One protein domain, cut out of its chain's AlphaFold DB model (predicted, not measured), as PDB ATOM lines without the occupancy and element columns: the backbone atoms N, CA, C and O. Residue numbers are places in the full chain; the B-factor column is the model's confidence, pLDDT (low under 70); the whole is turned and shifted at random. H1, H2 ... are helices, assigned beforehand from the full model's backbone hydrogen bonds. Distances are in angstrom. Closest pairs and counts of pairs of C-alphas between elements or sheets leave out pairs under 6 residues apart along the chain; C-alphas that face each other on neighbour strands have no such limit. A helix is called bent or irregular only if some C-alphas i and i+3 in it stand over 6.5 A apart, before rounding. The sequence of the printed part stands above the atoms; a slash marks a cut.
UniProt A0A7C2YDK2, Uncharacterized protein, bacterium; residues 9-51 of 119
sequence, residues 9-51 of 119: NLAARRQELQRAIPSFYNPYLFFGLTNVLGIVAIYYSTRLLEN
ATOM      1  N   ASN A   9      31.128 -45.507  17.429       79.50
ATOM      2  CA  ASN A   9      30.289 -45.575  16.235       79.50
ATOM      3  C   ASN A   9      30.196 -44.210  15.530       79.50
ATOM      4  O   ASN A   9      30.165 -44.162  14.301       79.50
ATOM      5  N   LEU A  10      30.199 -43.100  16.279       81.44
ATOM      6  CA  LEU A  10      30.233 -41.746  15.708       81.44
ATOM      7  C   LEU A  10      31.569 -41.451  15.021       81.44
ATOM      8  O   LEU A  10      31.577 -40.914  13.913       81.44
ATOM      9  N   ALA A  11      32.689 -41.821  15.644       84.25
ATOM     10  CA  ALA A  11      34.019 -41.640  15.069       84.25
ATOM     11  C   ALA A  11      34.200 -42.457  13.777       84.25
ATOM     12  O   ALA A  11      34.645 -41.909  12.766       84.25
ATOM     13  N   ALA A  12      33.770 -43.724  13.773       84.19
ATOM     14  CA  ALA A  12      33.795 -44.573  12.582       84.19
ATOM     15  C   ALA A  12      32.939 -43.992  11.440       84.19
ATOM     16  O   ALA A  12      33.394 -43.916  10.299       84.19
ATOM     17  N   ARG A  13      31.731 -43.495  11.752       81.94
ATOM     18  CA  ARG A  13      30.858 -42.831  10.769       81.94
ATOM     19  C   ARG A  13      31.433 -41.518  10.244       81.94
ATOM     20  O   ARG A  13      31.324 -41.252   9.052       81.94
ATOM     21  N   ARG A  14      32.075 -40.704  11.089       82.56
ATOM     22  CA  ARG A  14      32.775 -39.483  10.647       82.56
ATOM     23  C   ARG A  14      33.893 -39.810   9.661       82.56
ATOM     24  O   ARG A  14      34.011 -39.126   8.652       82.56
ATOM     25  N   GLN A  15      34.667 -40.861   9.922       84.62
ATOM     26  CA  GLN A  15      35.754 -41.281   9.040       84.62
ATOM     27  C   GLN A  15      35.238 -41.818   7.693       84.62
ATOM     28  O   GLN A  15      35.824 -41.537   6.650       84.62
ATOM     29  N   GLU A  16      34.128 -42.558   7.697       85.56
ATOM     30  CA  GLU A  16      33.449 -43.027   6.482       85.56
ATOM     31  C   GLU A  16      32.921 -41.854   5.639       85.56
ATOM     32  O   GLU A  16      33.195 -41.781   4.441       85.56
ATOM     33  N   LEU A  17      32.253 -40.887   6.276       80.12
ATOM     34  CA  LEU A  17      31.764 -39.669   5.622       80.12
ATOM     35  C   LEU A  17      32.910 -38.825   5.056       80.12
ATOM     36  O   LEU A  17      32.815 -38.348   3.931       80.12
ATOM     37  N   GLN A  18      34.013 -38.680   5.792       80.12
ATOM     38  CA  GLN A  18      35.200 -37.959   5.323       80.12
ATOM     39  C   GLN A  18      35.801 -38.575   4.053       80.12
ATOM     40  O   GLN A  18      36.269 -37.834   3.196       80.12
ATOM     41  N   ARG A  19      35.765 -39.906   3.902       83.25
ATOM     42  CA  ARG A  19      36.227 -40.591   2.679       83.25
ATOM     43  C   ARG A  19      35.240 -40.473   1.517       83.25
ATOM     44  O   ARG A  19      35.657 -40.569   0.368       83.25
ATOM     45  N   ALA A  20      33.954 -40.293   1.809       86.19
ATOM     46  CA  ALA A  20      32.906 -40.144   0.805       86.19
ATOM     47  C   ALA A  20      32.801 -38.716   0.239       86.19
ATOM     48  O   ALA A  20      32.187 -38.529  -0.809       86.19
ATOM     49  N   ILE A  21      33.379 -37.711   0.912       83.38
ATOM     50  CA  ILE A  21      33.376 -36.320   0.446       83.38
ATOM     51  C   ILE A  21      34.442 -36.148  -0.647       83.38
ATOM     52  O   ILE A  21      35.632 -36.327  -0.375       83.38
ATOM     53  N   PRO A  22      34.056 -35.771  -1.878       84.06
ATOM     54  CA  PRO A  22      35.016 -35.510  -2.941       84.06
ATOM     55  C   PRO A  22      35.951 -34.349  -2.584       84.06
ATOM     56  O   PRO A  22      35.519 -33.357  -2.003       84.06
ATOM     57  N   SER A  23      37.220 -34.418  -2.995       81.31
ATOM     58  CA  SER A  23      38.239 -33.404  -2.661       81.31
ATOM     59  C   SER A  23      37.951 -32.001  -3.211       81.31
ATOM     60  O   SER A  23      38.495 -31.022  -2.708       81.31
ATOM     61  N   PHE A  24      37.088 -31.887  -4.222       84.62
ATOM     62  CA  PHE A  24      36.649 -30.611  -4.793       84.62
ATOM     63  C   PHE A  24      35.447 -29.991  -4.062       84.62
ATOM     64  O   PHE A  24      35.075 -28.851  -4.347       84.62
ATOM     65  N   TYR A  25      34.800 -30.722  -3.148       84.69
ATOM     66  CA  TYR A  25      33.645 -30.225  -2.412       84.69
ATOM     67  C   TYR A  25      34.094 -29.249  -1.322       84.69
ATOM     68  O   TYR A  25      34.670 -29.640  -0.307       84.69
ATOM     69  N   ASN A  26      33.800 -27.964  -1.522       87.50
ATOM     70  CA  ASN A  26      34.020 -26.934  -0.518       87.50
ATOM     71  C   ASN A  26      32.676 -26.562   0.145       87.50
ATOM     72  O   ASN A  26      31.839 -25.918  -0.497       87.50
ATOM     73  N   PRO A  27      32.452 -26.929   1.422       87.12
ATOM     74  CA  PRO A  27      31.180 -26.682   2.101       87.12
ATOM     75  C   PRO A  27      30.878 -25.188   2.267       87.12
ATOM     76  O   PRO A  27      29.717 -24.790   2.212       87.12
ATOM     77  N   TYR A  28      31.905 -24.347   2.411       91.50
ATOM     78  CA  TYR A  28      31.738 -22.898   2.519       91.50
ATOM     79  C   TYR A  28      31.357 -22.269   1.184       91.50
ATOM     80  O   TYR A  28      30.557 -21.339   1.158       91.50
ATOM     81  N   LEU A  29      31.878 -22.799   0.073       89.62
ATOM     82  CA  LEU A  29      31.484 -22.362  -1.265       89.62
ATOM     83  C   LEU A  29      30.018 -22.711  -1.541       89.62
ATOM     84  O   LEU A  29      29.269 -21.863  -2.017       89.62
ATOM     85  N   PHE A  30      29.599 -23.933  -1.206       86.31
ATOM     86  CA  PHE A  30      28.209 -24.363  -1.363       86.31
ATOM     87  C   PHE A  30      27.258 -23.530  -0.494       86.31
ATOM     88  O   PHE A  30      26.254 -23.023  -0.990       86.31
ATOM     89  N   PHE A  31      27.604 -23.325   0.780       90.69
ATOM     90  CA  PHE A  31      26.837 -22.472   1.686       90.69
ATOM     91  C   PHE A  31      26.797 -21.013   1.210       90.69
ATOM     92  O   PHE A  31      25.741 -20.386   1.216       90.69
ATOM     93  N   GLY A  32      27.921 -20.465   0.752       92.19
ATOM     94  CA  GLY A  32      27.981 -19.113   0.199       92.19
ATOM     95  C   GLY A  32      27.094 -18.959  -1.036       92.19
ATOM     96  O   GLY A  32      26.307 -18.020  -1.110       92.19
ATOM     97  N   LEU A  33      27.158 -19.914  -1.968       93.56
ATOM     98  CA  LEU A  33      26.353 -19.911  -3.187       93.56
ATOM     99  C   LEU A  33      24.851 -19.921  -2.881       93.56
ATOM    100  O   LEU A  33      24.114 -19.105  -3.430       93.56
ATOM    101  N   THR A  34      24.390 -20.810  -1.997       88.38
ATOM    102  CA  THR A  34      22.959 -20.916  -1.669       88.38
ATOM    103  C   THR A  34      22.433 -19.654  -0.988       88.38
ATOM    104  O   THR A  34      21.348 -19.185  -1.332       88.38
ATOM    105  N   ASN A  35      23.214 -19.049  -0.090       90.06
ATOM    106  CA  ASN A  35      22.833 -17.803   0.576       90.06
ATOM    107  C   ASN A  35      22.830 -16.607  -0.383       90.06
ATOM    108  O   ASN A  35      21.892 -15.816  -0.361       90.06
ATOM    109  N   VAL A  36      23.834 -16.489  -1.258       94.88
ATOM    110  CA  VAL A  36      23.882 -15.419  -2.266       94.88
ATOM    111  C   VAL A  36      22.698 -15.532  -3.221       94.88
ATOM    112  O   VAL A  36      22.011 -14.540  -3.443       94.88
ATOM    113  N   LEU A  37      22.396 -16.732  -3.729       94.38
ATOM    114  CA  LEU A  37      21.227 -16.954  -4.586       94.38
ATOM    115  C   LEU A  37      19.917 -16.598  -3.872       94.38
ATOM    116  O   LEU A  37      19.058 -15.951  -4.467       94.38
ATOM    117  N   GLY A  38      19.780 -16.966  -2.594       89.50
ATOM    118  CA  GLY A  38      18.615 -16.617  -1.778       89.50
ATOM    119  C   GLY A  38      18.452 -15.107  -1.587       89.50
ATOM    120  O   GLY A  38      17.371 -14.571  -1.822       89.50
ATOM    121  N   ILE A  39      19.526 -14.399  -1.227       95.06
ATOM    122  CA  ILE A  39      19.522 -12.937  -1.060       95.06
ATOM    123  C   ILE A  39      19.196 -12.242  -2.384       95.06
ATOM    124  O   ILE A  39      18.384 -11.319  -2.407       95.06
ATOM    125  N   VAL A  40      19.783 -12.704  -3.489       93.06
ATOM    126  CA  VAL A  40      19.505 -12.186  -4.833       93.06
ATOM    127  C   VAL A  40      18.033 -12.389  -5.193       93.06
ATOM    128  O   VAL A  40      17.382 -11.446  -5.640       93.06
ATOM    129  N   ALA A  41      17.472 -13.575  -4.948       86.94
ATOM    130  CA  ALA A  41      16.061 -13.854  -5.203       86.94
ATOM    131  C   ALA A  41      15.131 -12.962  -4.368       86.94
ATOM    132  O   ALA A  41      14.166 -12.420  -4.906       86.94
ATOM    133  N   ILE A  42      15.436 -12.760  -3.083       88.94
ATOM    134  CA  ILE A  42      14.676 -11.865  -2.201       88.94
ATOM    135  C   ILE A  42      14.769 -10.421  -2.703       88.94
ATOM    136  O   ILE A  42      13.740  -9.769  -2.849       88.94
ATOM    137  N   TYR A  43      15.971  -9.945  -3.030       88.62
ATOM    138  CA  TYR A  43      16.196  -8.599  -3.561       88.62
ATOM    139  C   TYR A  43      15.426  -8.350  -4.861       88.62
ATOM    140  O   TYR A  43      14.767  -7.327  -5.007       88.62
ATOM    141  N   TYR A  44      15.463  -9.284  -5.812       84.19
ATOM    142  CA  TYR A  44      14.675  -9.134  -7.032       84.19
ATOM    143  C   TYR A  44      13.176  -9.201  -6.734       84.19
ATOM    144  O   TYR A  44      12.429  -8.374  -7.241       84.19
ATOM    145  N   SER A  45      12.732 -10.109  -5.863       79.12
ATOM    146  CA  SER A  45      11.317 -10.231  -5.490       79.12
ATOM    147  C   SER A  45      10.768  -8.949  -4.855       79.12
ATOM    148  O   SER A  45       9.670  -8.525  -5.206       79.12
ATOM    149  N   THR A  46      11.531  -8.269  -3.991       78.62
ATOM    150  CA  THR A  46      11.109  -6.975  -3.423       78.62
ATOM    151  C   THR A  46      11.044  -5.868  -4.473       78.62
ATOM    152  O   THR A  46      10.193  -4.991  -4.381       78.62
ATOM    153  N   ARG A  47      11.872  -5.930  -5.521       73.00
ATOM    154  CA  ARG A  47      11.839  -4.990  -6.657       73.00
ATOM    155  C   ARG A  47      10.723  -5.292  -7.661       73.00
ATOM    156  O   ARG A  47      10.290  -4.390  -8.380       73.00
ATOM    157  N   LEU A  48      10.230  -6.531  -7.707       69.38
ATOM    158  CA  LEU A  48       9.003  -6.870  -8.433       69.38
ATOM    159  C   LEU A  48       7.758  -6.299  -7.742       69.38
ATOM    160  O   LEU A  48       6.839  -5.897  -8.445       69.38
ATOM    161  N   LEU A  49       7.747  -6.166  -6.407       66.69
ATOM    162  CA  LEU A  49       6.639  -5.507  -5.692       66.69
ATOM    163  C   LEU A  49       6.467  -4.033  -6.097       66.69
ATOM    164  O   LEU A  49       5.351  -3.527  -6.084       66.69
ATOM    165  N   GLU A  50       7.546  -3.348  -6.486       63.38
ATOM    166  CA  GLU A  50       7.480  -1.980  -7.029       63.38
ATOM    167  C   GLU A  50       6.941  -1.951  -8.473       63.38
ATOM    168  O   GLU A  50       6.418  -0.934  -8.922       63.38
ATOM    169  N   ASN A  51       7.031  -3.071  -9.198       62.44
ATOM    170  CA  ASN A  51       6.647  -3.219 -10.602       62.44
ATOM    171  C   ASN A  51       5.499  -4.222 -10.762       62.44
ATOM    172  O   ASN A  51       5.599  -5.153 -11.568       62.44
TER     173      ASN A  51
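This is residues 9 to 51 of the 119 residues of an uncharacterized protein of bacterium (UniProt A0A7C2YDK2). A long straight helix, H2, makes most of the length, and a shorter helix, H1, is turned at an angle beyond its first end, with an open link between them, so that the two draw a wide, open L. Nothing folds back on either helix, and residues 9 to 51 stand free. The printed part has 43 residues with two named helices, H1 then H2, and no named strand; the class is all helix. The whole is extended, with a radius of gyration of the C-alphas of 17.8 A, and its outline is a rod spanning 54 by 22 by 11 A.

Begin at Asn 9, where H1, residues 9 to 20, starts. After it, six residues make a short link, and then comes H2, residues 27 to 49. H1 and H2 are apart, with no C-alpha of the one within 8 A of the other. Look at the backbone O and N atoms inside H1 and H2: every O i to N i+4 pair is within hydrogen-bond range.

Find C-alpha 9 at (30.289, -45.575, 16.235); from there H1 runs 16.6 A to C-alpha 20 at (32.906, -40.144, 0.805), mostly along falling z. Pick up H2 at C-alpha 27, at (31.180, -26.682, 2.101); it runs 33.3 A to C-alpha 49 at (6.639, -5.507, -5.692), with x falling and y rising. Neither helix is bent.

The two C-alphas farthest apart are those of Asn 9 and Asn 51, the first and last printed residues, 55.4 A apart. The printed part has no cut, and the link from H1 to H2 is short. In the B-factor column the mean pLDDT of the printed part of this model is 84.1; look to residues 48 to 51 for the values under 70.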